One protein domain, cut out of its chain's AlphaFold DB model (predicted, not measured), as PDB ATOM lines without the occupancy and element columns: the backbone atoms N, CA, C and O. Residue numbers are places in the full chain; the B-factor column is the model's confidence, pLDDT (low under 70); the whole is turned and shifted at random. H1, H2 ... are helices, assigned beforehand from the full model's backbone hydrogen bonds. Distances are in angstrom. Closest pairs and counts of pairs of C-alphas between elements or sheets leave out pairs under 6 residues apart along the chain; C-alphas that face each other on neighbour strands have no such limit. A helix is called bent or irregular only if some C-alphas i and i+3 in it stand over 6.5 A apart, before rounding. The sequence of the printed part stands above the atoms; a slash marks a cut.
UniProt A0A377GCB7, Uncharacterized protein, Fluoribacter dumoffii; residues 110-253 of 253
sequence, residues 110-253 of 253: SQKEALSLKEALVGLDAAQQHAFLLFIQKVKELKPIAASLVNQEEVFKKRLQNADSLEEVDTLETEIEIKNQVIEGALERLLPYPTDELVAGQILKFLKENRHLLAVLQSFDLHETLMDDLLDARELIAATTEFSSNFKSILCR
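This is residues 110 to 253 of the 253 residues of an uncharacterized protein of Fluoribacter dumoffii (UniProt A0A377GCB7). This is a long, two-part stack of helices: H3, H4 and the first part of H8 run side by side as an up-and-down bundle, and at one end H1, H2 and H6 form a second group, with H7 crossing between the two. The end of the model, residues 242 to 253, sticks out beyond the bundle and adds to the length. The printed part has 144 residues with eight named helices, H1 to H8 in chain order, and no named strand; the class is all helix. It is only just extended, close to loose, with a radius of gyration of the C-alphas of 21.9 A, and spans 82 by 28 by 25 A.

H1, residues 111 to 120, is near H2, residues 126 to 141. H6, residues 197 to 209, touches H1 at a shallow tilt of 17 degrees, opposite ways; their closest C-alphas, of Ala 120 and Gln 202, are 5.7 A apart. With residues 199 to 203 alone, H6 touches H2 at a steep tilt of 41 degrees; the closest C-alphas are those of Gln 128 and Val 199, 6.1 A. H3, residues 143 to 161, and H4, residues 166 to 183, are a hairpin, at a shallow tilt of 12 degrees; C-alphas 160 and 169 are closest, at 6.4 A. H8, residues 222 to 251, touches H4 at 4 degrees, opposite ways, closest at C-alphas 180 and 222, 6.0 A. With residues 222 to 233 alone it touches H3, the same way at 9 degrees, closest at C-alphas 160 and 233, 5.9 A. H7, residues 211 to 218, touches H3 at a steep tilt of 68 degrees, only just short of perpendicular, closest at C-alphas 146 and 216, 5.3 A. H5, residues 186 to 190, is close to but not clearly touching H2, with C-alphas 138 and 190 7.7 A apart. Every O i to N i+4 pair is within hydrogen-bond range in H1 to H6; in H7 it is 3 of 4 and in H8 24 of 26.

H1 begins at C-alpha 111 (100.035, 108.287, 77.686). H2 is 22.3 A long, H3 26.8 A and H4 25.5 A. H8, 44.0 A, ends at C-alpha 251 (149.472, 78.680, 111.572); it is irregular, with C-alphas 225 and 228 7.4 A apart, and has a kink of 32 degrees near residue 229.

The C-alphas of Ala 126 and Arg 253 are the farthest apart, 82.3 A. The printed part has no cut and no long link. Confidence is under 70 at residue 110 and residues 242 to 253.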
ATOM      1  N   SER A 110     100.337 103.986  79.533       63.94
ATOM      2  CA  SER A 110     100.872 105.285  79.994       63.94
ATOM      3  C   SER A 110     100.866 106.260  78.825       63.94
ATOM      4  O   SER A 110     101.302 105.837  77.772       63.94
ATOM      5  N   GLN A 111     100.302 107.472  78.899       71.12
ATOM      6  CA  GLN A 111     100.035 108.287  77.686       71.12
ATOM      7  C   GLN A 111     101.175 108.259  76.639       71.12
ATOM      8  O   GLN A 111     100.911 108.231  75.443       71.12
ATOM      9  N   LYS A 112     102.427 108.151  77.101       79.88
ATOM     10  CA  LYS A 112     103.629 107.769  76.348       79.88
ATOM     11  C   LYS A 112     103.553 106.463  75.517       79.88
ATOM     12  O   LYS A 112     103.844 106.500  74.330       79.88
ATOM     13  N   GLU A 113     103.203 105.315  76.091       83.56
ATOM     14  CA  GLU A 113     102.935 104.060  75.370       83.56
ATOM     15  C   GLU A 113     101.806 104.231  74.343       83.56
ATOM     16  O   GLU A 113     101.948 103.810  73.201       83.56
ATOM     17  N   ALA A 114     100.701 104.898  74.696       83.50
ATOM     18  CA  ALA A 114      99.612 105.137  73.741       83.50
ATOM     19  C   ALA A 114     100.037 106.049  72.572       83.50
ATOM     20  O   ALA A 114      99.588 105.857  71.442       83.50
ATOM     21  N   LEU A 115     100.894 107.040  72.836       86.56
ATOM     22  CA  LEU A 115     101.479 107.915  71.818       86.56
ATOM     23  C   LEU A 115     102.475 107.160  70.936       86.56
ATOM     24  O   LEU A 115     102.299 107.154  69.724       86.56
ATOM     25  N   SER A 116     103.440 106.453  71.528       88.25
ATOM     26  CA  SER A 116     104.397 105.624  70.776       88.25
ATOM     27  C   SER A 116     103.698 104.540  69.954       88.25
ATOM     28  O   SER A 116     104.134 104.241  68.848       88.25
ATOM     29  N   LEU A 117     102.563 104.001  70.424       90.56
ATOM     30  CA  LEU A 117     101.754 103.061  69.648       90.56
ATOM     31  C   LEU A 117     101.181 103.744  68.406       90.56
ATOM     32  O   LEU A 117     101.285 103.209  67.311       90.56
ATOM     33  N   LYS A 118     100.601 104.942  68.555       89.94
ATOM     34  CA  LYS A 118     100.085 105.713  67.414       89.94
ATOM     35  C   LYS A 118     101.190 106.061  66.426       89.94
ATOM     36  O   LYS A 118     100.968 105.937  65.229       89.94
ATOM     37  N   GLU A 119     102.353 106.472  66.920       91.88
ATOM     38  CA  GLU A 119     103.516 106.812  66.097       91.88
ATOM     39  C   GLU A 119     104.064 105.599  65.339       91.88
ATOM     40  O   GLU A 119     104.377 105.722  64.159       91.88
ATOM     41  N   ALA A 120     104.121 104.424  65.974       91.69
ATOM     42  CA  ALA A 120     104.593 103.188  65.348       91.69
ATOM     43  C   ALA A 120     103.665 102.675  64.231       91.69
ATOM     44  O   ALA A 120     104.113 101.964  63.335       91.69
ATOM     45  N   LEU A 121     102.381 103.049  64.260       93.12
ATOM     46  CA  LEU A 121     101.413 102.706  63.212       93.12
ATOM     47  C   LEU A 121     101.477 103.653  62.004       93.12
ATOM     48  O   LEU A 121     100.906 103.346  60.956       93.12
ATOM     49  N   VAL A 122     102.143 104.809  62.122       92.81
ATOM     50  CA  VAL A 122     102.239 105.775  61.021       92.81
ATOM     51  C   VAL A 122     103.041 105.173  59.871       92.81
ATOM     52  O   VAL A 122     104.188 104.771  60.034       92.81
ATOM     53  N   GLY A 123     102.441 105.167  58.679       87.75
ATOM     54  CA  GLY A 123     103.083 104.662  57.463       87.75
ATOM     55  C   GLY A 123     102.976 103.150  57.265       87.75
ATOM     56  O   GLY A 123     103.432 102.668  56.235       87.75
ATOM     57  N   LEU A 124     102.346 102.422  58.195       94.56
ATOM     58  CA  LEU A 124     101.983 101.019  58.004       94.56
ATOM     59  C   LEU A 124     100.627 100.908  57.299       94.56
ATOM     60  O   LEU A 124      99.690 101.647  57.623       94.56
ATOM     61  N   ASP A 125     100.498  99.960  56.374       95.81
ATOM     62  CA  ASP A 125      99.202  99.598  55.797       95.81
ATOM     63  C   ASP A 125      98.332  98.785  56.777       95.81
ATOM     64  O   ASP A 125      98.753  98.433  57.877       95.81
ATOM     65  N   ALA A 126      97.090  98.476  56.401       94.75
ATOM     66  CA  ALA A 126      96.158  97.779  57.288       94.75
ATOM     67  C   ALA A 126      96.636  96.376  57.723       94.75
ATOM     68  O   ALA A 126      96.404  95.980  58.867       94.75
ATOM     69  N   ALA A 127      97.297  95.625  56.837       94.50
ATOM     70  CA  ALA A 127      97.799  94.290  57.153       94.50
ATOM     71  C   ALA A 127      99.017  94.376  58.082       94.50
ATOM     72  O   ALA A 127      99.101  93.649  59.074       94.50
ATOM     73  N   GLN A 128      99.912  95.325  57.815       95.81
ATOM     74  CA  GLN A 128     101.080  95.625  58.637       95.81
ATOM     75  C   GLN A 128     100.688  96.128  60.032       95.81
ATOM     76  O   GLN A 128     101.230  95.659  61.033       95.81
ATOM     77  N   GLN A 129      99.700  97.023  60.122       94.69
ATOM     78  CA  GLN A 129      99.142  97.480  61.397       94.69
ATOM     79  C   GLN A 129      98.553  96.314  62.190       94.69
ATOM     80  O   GLN A 129      98.776  96.217  63.396       94.69
ATOM     81  N   HIS A 130      97.824  95.408  61.530       94.19
ATOM     82  CA  HIS A 130      97.273  94.228  62.187       94.19
ATOM     83  C   HIS A 130      98.375  93.317  62.744       94.19
ATOM     84  O   HIS A 130      98.312  92.946  63.915       94.19
ATOM     85  N   ALA A 131      99.402  93.009  61.947       94.38
ATOM     86  CA  ALA A 131     100.537  92.194  62.380       94.38
ATOM     87  C   ALA A 131     101.288  92.833  63.561       94.38
ATOM     88  O   ALA A 131     101.554  92.166  64.564       94.38
ATOM     89  N   PHE A 132     101.556  94.140  63.486       95.00
ATOM     90  CA  PHE A 132     102.173  94.905  64.568       95.00
ATOM     91  C   PHE A 132     101.344  94.828  65.859       95.00
ATOM     92  O   PHE A 132     101.857  94.464  66.917       95.00
ATOM     93  N   LEU A 133     100.045  95.136  65.783       93.25
ATOM     94  CA  LEU A 133      99.158  95.136  66.946       93.25
ATOM     95  C   LEU A 133      99.016  93.742  67.559       93.25
ATOM     96  O   LEU A 133      99.009  93.621  68.785       93.25
ATOM     97  N   LEU A 134      98.946  92.703  66.725       93.81
ATOM     98  CA  LEU A 134      98.891  91.319  67.176       93.81
ATOM     99  C   LEU A 134     100.158  90.939  67.949       93.81
ATOM    100  O   LEU A 134     100.052  90.365  69.031       93.81
ATOM    101  N   PHE A 135     101.341  91.304  67.447       94.94
ATOM    102  CA  PHE A 135     102.593  91.068  68.159       94.94
ATOM    103  C   PHE A 135     102.598  91.775  69.522       94.94
ATOM    104  O   PHE A 135     102.822  91.134  70.547       94.94
ATOM    105  N   ILE A 136     102.273  93.073  69.571       92.88
ATOM    106  CA  ILE A 136     102.245  93.832  70.834       92.88
ATOM    107  C   ILE A 136     101.225  93.254  71.821       92.88
ATOM    108  O   ILE A 136     101.505  93.170  73.019       92.88
ATOM    109  N   GLN A 137     100.054  92.833  71.341       90.69
ATOM    110  CA  GLN A 137      99.064  92.154  72.172       90.69
ATOM    111  C   GLN A 137      99.637  90.858  72.756       90.69
ATOM    112  O   GLN A 137      99.523  90.637  73.961       90.69
ATOM    113  N   LYS A 138     100.290  90.034  71.933       92.75
ATOM    114  CA  LYS A 138     100.883  88.765  72.370       92.75
ATOM    115  C   LYS A 138     101.999  88.970  73.390       92.75
ATOM    116  O   LYS A 138     102.003  88.296  74.412       92.75
ATOM    117  N   VAL A 139     102.856  89.977  73.212       92.94
ATOM    118  CA  VAL A 139     103.852  90.354  74.233       92.94
ATOM    119  C   VAL A 139     103.179  90.740  75.553       92.94
ATOM    120  O   VAL A 139     103.624  90.331  76.623       92.94
ATOM    121  N   LYS A 140     102.074  91.491  75.518       89.00
ATOM    122  CA  LYS A 140     101.333  91.851  76.739       89.00
ATOM    123  C   LYS A 140     100.712  90.636  77.431       89.00
ATOM    124  O   LYS A 140     100.700  90.605  78.658       89.00
ATOM    125  N   GLU A 141     100.236  89.651  76.673       89.69
ATOM    126  CA  GLU A 141      99.713  88.384  77.208       89.69
ATOM    127  C   GLU A 141     100.797  87.558  77.925       89.69
ATOM    128  O   GLU A 141     100.476  86.816  78.850       89.69
ATOM    129  N   LEU A 142     102.079  87.736  77.575       92.12
ATOM    130  CA  LEU A 142     103.208  87.052  78.218       92.12
ATOM    131  C   LEU A 142     103.668  87.682  79.544       92.12
ATOM    132  O   LEU A 142     104.437  87.055  80.268       92.12
ATOM    133  N   LYS A 143     103.183  88.874  79.923       89.06
ATOM    134  CA  LYS A 143     103.532  89.538  81.199       89.06
ATOM    135  C   LYS A 143     103.447  88.636  82.446       89.06
ATOM    136  O   LYS A 143     104.414  88.612  83.207       89.06
ATOM    137  N   PRO A 144     102.350  87.891  82.695       85.69
ATOM    138  CA  PRO A 144     102.264  87.022  83.869       85.69
ATOM    139  C   PRO A 144     103.273  85.865  83.846       85.69
ATOM    140  O   PRO A 144     103.702  85.417  84.909       85.69
ATOM    141  N   ILE A 145     103.671  85.406  82.655       92.12
ATOM    142  CA  ILE A 145     104.683  84.361  82.473       92.12
ATOM    143  C   ILE A 145     106.054  84.954  82.792       92.12
ATOM    144  O   ILE A 145     106.757  84.418  83.640       92.12
ATOM    145  N   ALA A 146     106.381  86.107  82.201       91.38
ATOM    146  CA  ALA A 146     107.614  86.841  82.464       91.38
ATOM    147  C   ALA A 146     107.821  87.124  83.957       91.38
ATOM    148  O   ALA A 146     108.880  86.839  84.503       91.38
ATOM    149  N   ALA A 147     106.782  87.583  84.661       87.75
ATOM    150  CA  ALA A 147     106.846  87.775  86.110       87.75
ATOM    151  C   ALA A 147     107.148  86.467  86.868       87.75
ATOM    152  O   ALA A 147     107.865  86.472  87.869       87.75
ATOM    153  N   SER A 148     106.616  85.335  86.399       89.00
ATOM    154  CA  SER A 148     106.919  84.021  86.972       89.00
ATOM    155  C   SER A 148     108.342  83.552  86.666       89.00
ATOM    156  O   SER A 148     108.896  82.809  87.469       89.00
ATOM    157  N   LEU A 149     108.924  83.942  85.530       91.94
ATOM    158  CA  LEU A 149     110.310  83.632  85.168       91.94
ATOM    159  C   LEU A 149     111.293  84.491  85.969       91.94
ATOM    160  O   LEU A 149     112.193  83.942  86.592       91.94
ATOM    161  N   VAL A 150     111.037  85.796  86.093       90.94
ATOM    162  CA  VAL A 150     111.830  86.707  86.942       90.94
ATOM    163  C   VAL A 150     111.849  86.237  88.400       90.94
ATOM    164  O   VAL A 150     112.885  86.239  89.049       90.94
ATOM    165  N   ASN A 151     110.720  85.761  88.936       89.81
ATOM    166  CA  ASN A 151     110.711  85.200  90.290       89.81
ATOM    167  C   ASN A 151     111.591  83.946  90.426       89.81
ATOM    168  O   ASN A 151     112.120  83.699  91.505       89.81
ATOM    169  N   GLN A 152     111.719  83.140  89.368       90.38
ATOM    170  CA  GLN A 152     112.594  81.964  89.368       90.38
ATOM    171  C   GLN A 152     114.061  82.366  89.270       90.38
ATOM    172  O   GLN A 152     114.875  81.842  90.023       90.38
ATOM    173  N   GLU A 153     114.372  83.334  88.410       93.19
ATOM    174  CA  GLU A 153     115.687  83.968  88.317       93.19
ATOM    175  C   GLU A 153     116.152  84.456  89.696       93.19
ATOM    176  O   GLU A 153     117.203  84.048  90.177       93.19
ATOM    177  N   GLU A 154     115.321  85.217  90.413       93.38
ATOM    178  CA  GLU A 154     115.643  85.716  91.758       93.38
ATOM    179  C   GLU A 154     115.860  84.602  92.800       93.38
ATOM    180  O   GLU A 154     116.601  84.785  93.770       93.38
ATOM    181  N   VAL A 155     115.222  83.439  92.633       93.19
ATOM    182  CA  VAL A 155     115.486  82.265  93.481       93.19
ATOM    183  C   VAL A 155     116.856  81.670  93.161       93.19
ATOM    184  O   VAL A 155     117.593  81.351  94.095       93.19
ATOM    185  N   PHE A 156     117.218  81.554  91.882       94.62
ATOM    186  CA  PHE A 156     118.545  81.090  91.478       94.62
ATOM    187  C   PHE A 156     119.647  82.041  91.938       94.62
ATOM    188  O   PHE A 156     120.580  81.575  92.584       94.62
ATOM    189  N   LYS A 157     119.493  83.359  91.750       95.00
ATOM    190  CA  LYS A 157     120.448  84.364  92.254       95.00
ATOM    191  C   LYS A 157     120.718  84.205  93.741       95.00
ATOM    192  O   LYS A 157     121.863  84.151  94.176       95.00
ATOM    193  N   LYS A 158     119.661  84.055  94.544       95.06
ATOM    194  CA  LYS A 158     119.808  83.836  95.988       95.06
ATOM    195  C   LYS A 158     120.515  82.528  96.312       95.06
ATOM    196  O   LYS A 158     121.258  82.489  97.284       95.06
ATOM    197  N   ARG A 159     120.265  81.453  95.563       95.94
ATOM    198  CA  ARG A 159     120.966  80.178  95.773       95.94
ATOM    199  C   ARG A 159     122.446  80.306  95.410       95.94
ATOM    200  O   ARG A 159     123.269  79.911  96.219       95.94
ATOM    201  N   LEU A 160     122.771  80.954  94.291       94.81
ATOM    202  CA  LEU A 160     124.148  81.231  93.866       94.81
ATOM    203  C   LEU A 160     124.911  82.082  94.889       94.81
ATOM    204  O   LEU A 160     126.016  81.731  95.279       94.81
ATOM    205  N   GLN A 161     124.291  83.143  95.412       93.50
ATOM    206  CA  GLN A 161     124.880  83.998  96.454       93.50
ATOM    207  C   GLN A 161     125.154  83.270  97.776       93.50
ATOM    208  O   GLN A 161     125.995  83.713  98.556       93.50
ATOM    209  N   ASN A 162     124.407  82.202  98.059       93.19
ATOM    210  CA  ASN A 162     124.558  81.406  99.275       93.19
ATOM    211  C   ASN A 162     125.367  80.125  99.051       93.19
ATOM    212  O   ASN A 162     125.563  79.391 100.019       93.19
ATOM    213  N   ALA A 163     125.806  79.856  97.818       93.56
ATOM    214  CA  ALA A 163     126.548  78.651  97.505       93.56
ATOM    215  C   ALA A 163     127.897  78.656  98.234       93.56
ATOM    216  O   ALA A 163     128.613  79.662  98.232       93.56
ATOM    217  N   ASP A 164     128.244  77.538  98.867       91.94
ATOM    218  CA  ASP A 164     129.454  77.434  99.694       91.94
ATOM    219  C   ASP A 164     130.600  76.659  99.025       91.94
ATOM    220  O   ASP A 164     131.723  76.610  99.540       91.94
ATOM    221  N   SER A 165     130.330  76.070  97.861       92.31
ATOM    222  CA  SER A 165     131.243  75.176  97.164       92.31
ATOM    223  C   SER A 165     131.054  75.224  95.651       92.31
ATOM    224  O   SER A 165     129.970  75.507  95.140       92.31
ATOM    225  N   LEU A 166     132.127  74.922  94.913       92.31
ATOM    226  CA  LEU A 166     132.069  74.865  93.449       92.31
ATOM    227  C   LEU A 166     131.115  73.766  92.958       92.31
ATOM    228  O   LEU A 166     130.448  73.962  91.953       92.31
ATOM    229  N   GLU A 167     130.998  72.655  93.693       93.88
ATOM    230  CA  GLU A 167     130.061  71.566  93.378       93.88
ATOM    231  C   GLU A 167     128.595  72.021  93.468       93.88
ATOM    232  O   GLU A 167     127.770  71.647  92.629       93.88
ATOM    233  N   GLU A 168     128.260  72.864  94.451       94.50
ATOM    234  CA  GLU A 168     126.926  73.459  94.546       94.50
ATOM    235  C   GLU A 168     126.659  74.416  93.377       94.50
ATOM    236  O   GLU A 168     125.584  74.355  92.779       94.50
ATOM    237  N   VAL A 169     127.640  75.242  92.995       94.75
ATOM    238  CA  VAL A 169     127.517  76.129  91.824       94.75
ATOM    239  C   VAL A 169     127.334  75.332  90.529       94.75
ATOM    240  O   VAL A 169     126.430  75.644  89.760       94.75
ATOM    241  N   ASP A 170     128.113  74.270  90.313       94.44
ATOM    242  CA  ASP A 170     127.992  73.399  89.133       94.44
ATOM    243  C   ASP A 170     126.607  72.714  89.074       94.44
ATOM    244  O   ASP A 170     126.001  72.561  88.007       94.44
ATOM    245  N   THR A 171     126.063  72.337  90.237       95.12
ATOM    246  CA  THR A 171     124.705  71.780  90.344       95.12
ATOM    247  C   THR A 171     123.651  72.819  89.961       95.12
ATOM    248  O   THR A 171     122.727  72.512  89.203       95.12
ATOM    249  N   LEU A 172     123.788  74.055  90.450       94.56
ATOM    250  CA  LEU A 172     122.884  75.158  90.122       94.56
ATOM    251  C   LEU A 172     122.933  75.516  88.635       94.56
ATOM    252  O   LEU A 172     121.878  75.708  88.035       94.56
ATOM    253  N   GLU A 173     124.120  75.556  88.034       94.25
ATOM    254  CA  GLU A 173     124.287  75.782  86.595       94.25
ATOM    255  C   GLU A 173     123.565  74.705  85.781       94.25
ATOM    256  O   GLU A 173     122.769  75.028  84.903       94.25
ATOM    257  N   THR A 174     123.722  73.432  86.156       93.06
ATOM    258  CA  THR A 174     123.006  72.320  85.507       93.06
ATOM    259  C   THR A 174     121.481  72.480  85.615       93.06
ATOM    260  O   THR A 174     120.750  72.246  84.650       93.06
ATOM    261  N   GLU A 175     120.962  72.890  86.778       92.19
ATOM    262  CA  GLU A 175     119.529  73.168  86.947       92.19
ATOM    263  C   GLU A 175     119.053  74.329  86.054       92.19
ATOM    264  O   GLU A 175     117.971  74.243  85.460       92.19
ATOM    265  N   ILE A 176     119.851  75.397  85.949       92.38
ATOM    266  CA  ILE A 176     119.573  76.561  85.097       92.38
ATOM    267  C   ILE A 176     119.569  76.146  83.625       92.38
ATOM    268  O   ILE A 176     118.622  76.485  82.916       92.38
ATOM    269  N   GLU A 177     120.550  75.367  83.167       91.12
ATOM    270  CA  GLU A 177     120.622  74.858  81.794       91.12
ATOM    271  C   GLU A 177     119.396  74.015  81.430       91.12
ATOM    272  O   GLU A 177     118.767  74.248  80.396       91.12
ATOM    273  N   ILE A 178     119.000  73.075  82.298       89.69
ATOM    274  CA  ILE A 178     117.803  72.246  82.083       89.69
ATOM    275  C   ILE A 178     116.555  73.128  81.970       89.69
ATOM    276  O   ILE A 178     115.695  72.894  81.115       89.69
ATOM    277  N   LYS A 179     116.432  74.159  82.815       89.38
ATOM    278  CA  LYS A 179     115.314  75.109  82.725       89.38
ATOM    279  C   LYS A 179     115.374  75.930  81.446       89.38
ATOM    280  O   LYS A 179     114.338  76.106  80.805       89.38
ATOM    281  N   ASN A 180     116.558  76.379  81.046       89.50
ATOM    282  CA  ASN A 180     116.741  77.153  79.830       89.50
ATOM    283  C   ASN A 180     116.365  76.335  78.590       89.50
ATOM    284  O   ASN A 180     115.632  76.840  77.753       89.50
ATOM    285  N   GLN A 181     116.724  75.048  78.522       89.75
ATOM    286  CA  GLN A 181     116.325  74.142  77.429       89.75
ATOM    287  C   GLN A 181     114.800  74.009  77.281       89.75
ATOM    288  O   GLN A 181     114.274  73.875  76.177       89.75
ATOM    289  N   VAL A 182     114.055  74.054  78.390       90.38
ATOM    290  CA  VAL A 182     112.583  74.021  78.355       90.38
ATOM    291  C   VAL A 182     112.007  75.319  77.773       90.38
ATOM    292  O   VAL A 182     110.988  75.276  77.076       90.38
ATOM    293  N   ILE A 183     112.655  76.451  78.052       90.44
ATOM    294  CA  ILE A 183     112.237  77.800  77.639       90.44
ATOM    295  C   ILE A 183     112.788  78.157  76.249       90.44
ATOM    296  O   ILE A 183     112.218  78.999  75.557       90.44
ATOM    297  N   GLU A 184     113.845  77.494  75.791       87.81
ATOM    298  CA  GLU A 184     114.522  77.773  74.530       87.81
ATOM    299  C   GLU A 184     113.530  77.785  73.359       87.81
ATOM    300  O   GLU A 184     112.646  76.927  73.230       87.81
ATOM    301  N   GLY A 185     113.609  78.826  72.528       85.38
ATOM    302  CA  GLY A 185     112.690  79.055  71.410       85.38
ATOM    303  C   GLY A 185     111.234  79.353  71.808       85.38
ATOM    304  O   GLY A 185     110.371  79.412  70.933       85.38
ATOM    305  N   ALA A 186     110.907  79.542  73.094       89.75
ATOM    306  CA  ALA A 186     109.530  79.815  73.523       89.75
ATOM    307  C   ALA A 186     108.981  81.088  72.884       89.75
ATOM    308  O   ALA A 186     107.841  81.099  72.431       89.75
ATOM    309  N   LEU A 187     109.791  82.145  72.778       90.12
ATOM    310  CA  LEU A 187     109.361  83.373  72.111       90.12
ATOM    311  C   LEU A 187     108.992  83.129  70.644       90.12
ATOM    312  O   LEU A 187     108.002  83.684  70.184       90.12
ATOM    313  N   GLU A 188     109.730  82.283  69.921       90.06
ATOM    314  CA  GLU A 188     109.430  81.940  68.522       90.06
ATOM    315  C   GLU A 188     108.123  81.152  68.386       90.06
ATOM    316  O   GLU A 188     107.373  81.348  67.432       90.06
ATOM    317  N   ARG A 189     107.822  80.284  69.360       91.44
ATOM    318  CA  ARG A 189     106.575  79.502  69.394       91.44
ATOM    319  C   ARG A 189     105.364  80.324  69.836       91.44
ATOM    320  O   ARG A 189     104.248  80.055  69.397       91.44
ATOM    321  N   LEU A 190     105.567  81.294  70.727       90.31
ATOM    322  CA  LEU A 190     104.494  82.044  71.391       90.31
ATOM    323  C   LEU A 190     104.185  83.388  70.721       90.31
ATOM    324  O   LEU A 190     103.067  83.894  70.865       90.31
ATOM    325  N   LEU A 191     105.146  83.978  70.004       92.62
ATOM    326  CA  LEU A 191     104.981  85.266  69.339       92.62
ATOM    327  C   LEU A 191     104.885  85.107  67.819       92.62
ATOM    328  O   LEU A 191     105.730  84.461  67.202       92.62
ATOM    329  N   PRO A 192     103.903  85.761  67.178       90.06
ATOM    330  CA  PRO A 192     103.839  85.840  65.730       90.06
ATOM    331  C   PRO A 192     104.841  86.892  65.242       90.06
ATOM    332  O   PRO A 192     104.489  88.058  65.059       90.06
ATOM    333  N   TYR A 193     106.103  86.497  65.074       86.75
ATOM    334  CA  TYR A 193     107.125  87.388  64.525       86.75
ATOM    335  C   TYR A 193     106.740  87.841  63.109       86.75
ATOM    336  O   TYR A 193     106.398  87.002  62.271       86.75
ATOM    337  N   PRO A 194     106.767  89.155  62.817       86.31
ATOM    338  CA  PRO A 194     106.463  89.627  61.477       86.31
ATOM    339  C   PRO A 194     107.557  89.196  60.501       86.31
ATOM    340  O   PRO A 194     108.746  89.311  60.784       86.31
ATOM    341  N   THR A 195     107.141  88.750  59.321       87.25
ATOM    342  CA  THR A 195     108.040  88.475  58.192       87.25
ATOM    343  C   THR A 195     108.398  89.739  57.409       87.25
ATOM    344  O   THR A 195     109.362  89.747  56.651       87.25
ATOM    345  N   ASP A 196     107.615  90.804  57.582       93.31
ATOM    346  CA  ASP A 196     107.822  92.108  56.964       93.31
ATOM    347  C   ASP A 196     108.867  92.915  57.755       93.31
ATOM    348  O   ASP A 196     108.686  93.201  58.945       93.31
ATOM    349  N   GLU A 197     109.960  93.297  57.088       92.75
ATOM    350  CA  GLU A 197     111.072  94.046  57.687       92.75
ATOM    351  C   GLU A 197     110.663  95.431  58.208       92.75
ATOM    352  O   GLU A 197     111.189  95.888  59.226       92.75
ATOM    353  N   LEU A 198     109.708  96.102  57.552       93.94
ATOM    354  CA  LEU A 198     109.196  97.397  57.998       93.94
ATOM    355  C   LEU A 198     108.447  97.234  59.323       93.94
ATOM    356  O   LEU A 198     108.671  98.002  60.262       93.94
ATOM    357  N   VAL A 199     107.600  96.206  59.424       94.69
ATOM    358  CA  VAL A 199     106.877  95.883  60.662       94.69
ATOM    359  C   VAL A 199     107.855  95.491  61.769       94.69
ATOM    360  O   VAL A 199     107.751  96.012  62.880       94.69
ATOM    361  N   ALA A 200     108.845  94.643  61.474       93.69
ATOM    362  CA  ALA A 200     109.891  94.272  62.428       93.69
ATOM    363  C   ALA A 200     110.661  95.504  62.942       93.69
ATOM    364  O   ALA A 200     110.864  95.661  64.149       93.69
ATOM    365  N   GLY A 201     111.017  96.429  62.044       93.62
ATOM    366  CA  GLY A 201     111.661  97.694  62.388       93.62
ATOM    367  C   GLY A 201     110.815  98.562  63.327       93.62
ATOM    368  O   GLY A 201     111.337  99.089  64.316       93.62
ATOM    369  N   GLN A 202     109.505  98.668  63.075       94.75
ATOM    370  CA  GLN A 202     108.589  99.403  63.958       94.75
ATOM    371  C   GLN A 202     108.445  98.741  65.328       94.75
ATOM    372  O   GLN A 202     108.452  99.437  66.343       94.75
ATOM    373  N   ILE A 203     108.374  97.408  65.388       94.88
ATOM    374  CA  ILE A 203     108.336  96.667  66.656       94.88
ATOM    375  C   ILE A 203     109.588  96.957  67.481       94.88
ATOM    376  O   ILE A 203     109.476  97.314  68.654       94.88
ATOM    377  N   LEU A 204     110.778  96.874  66.881       92.81
ATOM    378  CA  LEU A 204     112.033  97.152  67.582       92.81
ATOM    379  C   LEU A 204     112.079  98.580  68.131       92.81
ATOM    380  O   LEU A 204     112.489  98.789  69.275       92.81
ATOM    381  N   LYS A 205     111.647  99.570  67.340       93.50
ATOM    382  CA  LYS A 205     111.566 100.964  67.791       93.50
ATOM    383  C   LYS A 205     110.594 101.107  68.966       93.50
ATOM    384  O   LYS A 205     110.963 101.659  70.003       93.50
ATOM    385  N   PHE A 206     109.396 100.544  68.836       93.19
ATOM    386  CA  PHE A 206     108.369 100.596  69.870       93.19
ATOM    387  C   PHE A 206     108.824  99.932  71.180       93.19
ATOM    388  O   PHE A 206     108.629 100.500  72.255       93.19
ATOM    389  N   LEU A 207     109.481  98.769  71.116       92.88
ATOM    390  CA  LEU A 207     110.009  98.066  72.292       92.88
ATOM    391  C   LEU A 207     111.121  98.860  72.998       92.88
ATOM    392  O   LEU A 207     111.157  98.899  74.228       92.88
ATOM    393  N   LYS A 208     111.996  99.548  72.250       90.81
ATOM    394  CA  LYS A 208     113.040 100.419  72.828       90.81
ATOM    395  C   LYS A 208     112.450 101.594  73.612       90.81
ATOM    396  O   LYS A 208     112.977 101.965  74.663       90.81
ATOM    397  N   GLU A 209     111.355 102.168  73.120       90.12
ATOM    398  CA  GLU A 209     110.633 103.261  73.784       90.12
ATOM    399  C   GLU A 209     109.797 102.769  74.976       90.12
ATOM    400  O   GLU A 209     109.613 103.500  75.959       90.12
ATOM    401  N   ASN A 210     109.365 101.506  74.927       88.75
ATOM    402  CA  ASN A 210     108.547 100.833  75.930       88.75
ATOM    403  C   ASN A 210     109.316  99.691  76.604       88.75
ATOM    404  O   ASN A 210     108.922  98.528  76.545       88.75
ATOM    405  N   ARG A 211     110.402 100.044  77.307       87.69
ATOM    406  CA  ARG A 211     111.331  99.092  77.954       87.69
ATOM    407  C   ARG A 211     110.668  98.030  78.831       87.69
ATOM    408  O   ARG A 211     111.194  96.936  78.955       87.69
ATOM    409  N   HIS A 212     109.519  98.329  79.427       86.44
ATOM    410  CA  HIS A 212     108.787  97.361  80.239       86.44
ATOM    411  C   HIS A 212     108.234  96.180  79.416       86.44
ATOM    412  O   HIS A 212     108.066  95.100  79.964       86.44
ATOM    413  N   LEU A 213     107.953  96.360  78.118       90.00
ATOM    414  CA  LEU A 213     107.591  95.271  77.200       90.00
ATOM    415  C   LEU A 213     108.830  94.540  76.690       90.00
ATOM    416  O   LEU A 213     108.785  93.332  76.501       90.00
ATOM    417  N   LEU A 214     109.946  95.250  76.506       90.75
ATOM    418  CA  LEU A 214     111.223  94.612  76.192       90.75
ATOM    419  C   LEU A 214     111.667  93.673  77.326       90.75
ATOM    420  O   LEU A 214     112.060  92.547  77.053       90.75
ATOM    421  N   ALA A 215     111.509  94.096  78.583       89.06
ATOM    422  CA  ALA A 215     111.820  93.278  79.754       89.06
ATOM    423  C   ALA A 215     111.008  91.968  79.802       89.06
ATOM    424  O   ALA A 215     111.514  90.951  80.263       89.06
ATOM    425  N   VAL A 216     109.775  91.965  79.276       91.50
ATOM    426  CA  VAL A 216     108.968  90.737  79.138       91.50
ATOM    427  C   VAL A 216     109.618  89.751  78.175       91.50
ATOM    428  O   VAL A 216     109.548  88.556  78.414       91.50
ATOM    429  N   LEU A 217     110.238  90.223  77.092       92.19
ATOM    430  CA  LEU A 217     110.942  89.341  76.159       92.19
ATOM    431  C   LEU A 217     112.234  88.811  76.782       92.19
ATOM    432  O   LEU A 217     112.505  87.620  76.714       92.19
ATOM    433  N   GLN A 218     112.989  89.689  77.440       90.06
ATOM    434  CA  GLN A 218     114.276  89.351  78.050       90.06
ATOM    435  C   GLN A 218     114.150  88.315  79.174       90.06
ATOM    436  O   GLN A 218     115.055  87.515  79.354       90.06
ATOM    437  N   SER A 219     113.017  88.251  79.880       91.12
ATOM    438  CA  SER A 219     112.816  87.239  80.928       91.12
ATOM    439  C   SER A 219     112.743  85.792  80.418       91.12
ATOM    440  O   SER A 219     112.681  84.876  81.228       91.12
ATOM    441  N   PHE A 220     112.666  85.575  79.099       91.25
ATOM    442  CA  PHE A 220     112.683  84.235  78.499       91.25
ATOM    443  C   PHE A 220     114.102  83.738  78.189       91.25
ATOM    444  O   PHE A 220     114.238  82.659  77.621       91.25
ATOM    445  N   ASP A 221     115.135  84.491  78.566       86.50
ATOM    446  CA  ASP A 221     116.536  84.091  78.441       86.50
ATOM    447  C   ASP A 221     117.171  83.988  79.834       86.50
ATOM    448  O   ASP A 221     117.870  84.884  80.299       86.50
ATOM    449  N   LEU A 222     116.827  82.913  80.549       85.31
ATOM    450  CA  LEU A 222     117.190  82.739  81.960       85.31
ATOM    451  C   LEU A 222     118.700  82.555  82.152       85.31
ATOM    452  O   LEU A 222     119.251  82.948  83.175       85.31
ATOM    453  N   HIS A 223     119.354  81.907  81.192       84.38
ATOM    454  CA  HIS A 223     120.780  81.631  81.280       84.38
ATOM    455  C   HIS A 223     121.608  82.903  81.070       84.38
ATOM    456  O   HIS A 223     122.495  83.185  81.871       84.38
ATOM    457  N   GLU A 224     121.285  83.709  80.051       86.19
ATOM    458  CA  GLU A 224     121.973  84.986  79.814       86.19
ATOM    459  C   GLU A 224     121.828  85.937  81.012       86.19
ATOM    460  O   GLU A 224     122.782  86.621  81.375       86.19
ATOM    461  N   THR A 225     120.667  85.958  81.681       86.19
ATOM    462  CA  THR A 225     120.453  86.845  82.838       86.19
ATOM    463  C   THR A 225     121.163  86.402  84.119       86.19
ATOM    464  O   THR A 225     121.332  87.237  85.005       86.19
ATOM    465  N   LEU A 226     121.580  85.135  84.228       91.69
ATOM    466  CA  LEU A 226     122.256  84.569  85.408       91.69
ATOM    467  C   LEU A 226     123.760  84.338  85.209       91.69
ATOM    468  O   LEU A 226     124.434  83.912  86.145       91.69
ATOM    469  N   MET A 227     124.296  84.605  84.015       92.12
ATOM    470  CA  MET A 227     125.706  84.363  83.690       92.12
ATOM    471  C   MET A 227     126.657  85.115  84.629       92.12
ATOM    472  O   MET A 227     127.585  84.523  85.176       92.12
ATOM    473  N   ASP A 228     126.402  86.404  84.860       91.88
ATOM    474  CA  ASP A 228     127.226  87.215  85.762       91.88
ATOM    475  C   ASP A 228     127.137  86.695  87.210       91.88
ATOM    476  O   ASP A 228     128.160  86.545  87.872       91.88
ATOM    477  N   ASP A 229     125.941  86.314  87.678       94.38
ATOM    478  CA  ASP A 229     125.750  85.743  89.020       94.38
ATOM    479  C   ASP A 229     126.487  84.398  89.197       94.38
ATOM    480  O   ASP A 229     126.996  84.100  90.282       94.38
ATOM    481  N   LEU A 230     126.558  83.576  88.142       93.06
ATOM    482  CA  LEU A 230     127.328  82.328  88.128       93.06
ATOM    483  C   LEU A 230     128.833  82.601  88.243       93.06
ATOM    484  O   LEU A 230     129.519  81.947  89.034       93.06
ATOM    485  N   LEU A 231     129.345  83.563  87.472       92.69
ATOM    486  CA  LEU A 231     130.755  83.955  87.510       92.69
ATOM    487  C   LEU A 231     131.133  84.526  88.882       92.69
ATOM    488  O   LEU A 231     132.101  84.059  89.486       92.69
ATOM    489  N   ASP A 232     130.324  85.440  89.415       93.12
ATOM    490  CA  ASP A 232     130.527  86.054  90.729       93.12
ATOM    491  C   ASP A 232     130.568  85.001  91.852       93.12
ATOM    492  O   ASP A 232     131.433  85.048  92.736       93.12
ATOM    493  N   ALA A 233     129.672  84.006  91.812       92.12
ATOM    494  CA  ALA A 233     129.659  82.917  92.789       92.12
ATOM    495  C   ALA A 233     130.951  82.081  92.736       92.12
ATOM    496  O   ALA A 233     131.554  81.789  93.775       92.12
ATOM    497  N   ARG A 234     131.424  81.737  91.528       93.19
ATOM    498  CA  ARG A 234     132.685  80.994  91.340       93.19
ATOM    499  C   ARG A 234     133.886  81.782  91.862       93.19
ATOM    500  O   ARG A 234     134.731  81.210  92.556       93.19
ATOM    501  N   GLU A 235     133.960  83.077  91.563       91.50
ATOM    502  CA  GLU A 235     135.045  83.954  92.020       91.50
ATOM    503  C   GLU A 235     135.093  84.059  93.551       91.50
ATOM    504  O   GLU A 235     136.166  83.931  94.152       91.50
ATOM    505  N   LEU A 236     133.937  84.222  94.202       90.50
ATOM    506  CA  LEU A 236     133.841  84.314  95.659       90.50
ATOM    507  C   LEU A 236     134.344  83.037  96.358       90.50
ATOM    508  O   LEU A 236     135.087  83.106  97.348       90.50
ATOM    509  N   ILE A 237     133.972  81.864  95.838       90.62
ATOM    510  CA  ILE A 237     134.397  80.566  96.383       90.62
ATOM    511  C   ILE A 237     135.900  80.344  96.163       90.62
ATOM    512  O   ILE A 237     136.608  79.889  97.069       90.62
ATOM    513  N   ALA A 238     136.423  80.705  94.989       85.75
ATOM    514  CA  ALA A 238     137.856  80.629  94.716       85.75
ATOM    515  C   ALA A 238     138.656  81.519  95.688       85.75
ATOM    516  O   ALA A 238     139.586  81.042  96.346       85.75
ATOM    517  N   ALA A 239     138.232  82.773  95.876       82.88
ATOM    518  CA  ALA A 239     138.891  83.725  96.770       82.88
ATOM    519  C   ALA A 239     138.885  83.271  98.243       82.88
ATOM    520  O   ALA A 239     139.886  83.409  98.954       82.88
ATOM    521  N   THR A 240     137.781  82.692  98.719       77.31
ATOM    522  CA  THR A 240     137.671  82.170 100.094       77.31
ATOM    523  C   THR A 240     138.501  80.900 100.312       77.31
ATOM    524  O   THR A 240     139.105  80.725 101.379       77.31
ATOM    525  N   THR A 241     138.626  80.051  99.290       71.38
ATOM    526  CA  THR A 241     139.476  78.849  99.318       71.38
ATOM    527  C   THR A 241     140.971  79.206  99.341       71.38
ATOM    528  O   THR A 241     141.749  78.634 100.119       71.38
ATOM    529  N   GLU A 242     141.385  80.209  98.565       64.81
ATOM    530  CA  GLU A 242     142.755  80.743  98.577       64.81
ATOM    531  C   GLU A 242     143.105  81.434  99.906       64.81
ATOM    532  O   GLU A 242     144.202  81.252 100.444       64.81
ATOM    533  N   PHE A 243     142.168  82.166 100.512       60.75
ATOM    534  CA  PHE A 243     142.374  82.765 101.835       60.75
ATOM    535  C   PHE A 243     142.558  81.710 102.938       60.75
ATOM    536  O   PHE A 243     143.449  81.836 103.782       60.75
ATOM    537  N   SER A 244     141.753  80.644 102.922       59.50
ATOM    538  CA  SER A 244     141.806  79.558 103.913       59.50
ATOM    539  C   SER A 244     143.103  78.740 103.828       59.50
ATOM    540  O   SER A 244     143.701  78.385 104.851       59.50
ATOM    541  N   SER A 245     143.590  78.478 102.611       59.22
ATOM    542  CA  SER A 245     144.856  77.766 102.384       59.22
ATOM    543  C   SER A 245     146.075  78.591 102.818       59.22
ATOM    544  O   SER A 245     146.962  78.063 103.498       59.22
ATOM    545  N   ASN A 246     146.077  79.901 102.553       53.62
ATOM    546  CA  ASN A 246     147.126  80.807 103.019       53.62
ATOM    547  C   ASN A 246     147.153  80.933 104.554       53.62
ATOM    548  O   ASN A 246     148.232  80.887 105.148       53.62
ATOM    549  N   PHE A 247     145.999  80.988 105.225       50.28
ATOM    550  CA  PHE A 247     145.939  81.052 106.694       50.28
ATOM    551  C   PHE A 247     146.436  79.767 107.376       50.28
ATOM    552  O   PHE A 247     147.175  79.830 108.362       50.28
ATOM    553  N   LYS A 248     146.098  78.590 106.829       50.72
ATOM    554  CA  LYS A 248     146.623  77.304 107.322       50.72
ATOM    555  C   LYS A 248     148.144  77.207 107.181       50.72
ATOM    556  O   LYS A 248     148.797  76.657 108.062       50.72
ATOM    557  N   SER A 249     148.723  77.782 106.125       52.50
ATOM    558  CA  SER A 249     150.180  77.782 105.927       52.50
ATOM    559  C   SER A 249     150.944  78.648 106.945       52.50
ATOM    560  O   SER A 249     152.104  78.363 107.242       52.50
ATOM    561  N   ILE A 250     150.291  79.670 107.515       52.94
ATOM    562  CA  ILE A 250     150.876  80.582 108.511       52.94
ATOM    563  C   ILE A 250     150.768  80.007 109.930       52.94
ATOM    564  O   ILE A 250     151.689  80.174 110.721       52.94
ATOM    565  N   LEU A 251     149.681  79.297 110.251       51.19
ATOM    566  CA  LEU A 251     149.472  78.680 111.572       51.19
ATOM    567  C   LEU A 251     150.242  77.362 111.781       51.19
ATOM    568  O   LEU A 251     150.317  76.877 112.908       51.19
ATOM    569  N   CYS A 252     150.804  76.777 110.721       51.06
ATOM    570  CA  CYS A 252     151.619  75.558 110.782       51.06
ATOM    571  C   CYS A 252     153.141  75.816 110.724       51.06
ATOM    572  O   CYS A 252     153.899  74.879 110.464       51.06
ATOM    573  N   ARG A 253     153.592  77.055 110.956       44.00
ATOM    574  CA  ARG A 253     155.003  77.419 111.171       44.00
ATOM    575  C   ARG A 253     155.227  77.863 112.608       44.00
ATOM    576  O   ARG A 253     156.326  77.559 113.118       44.00
TER     577      ARG A 253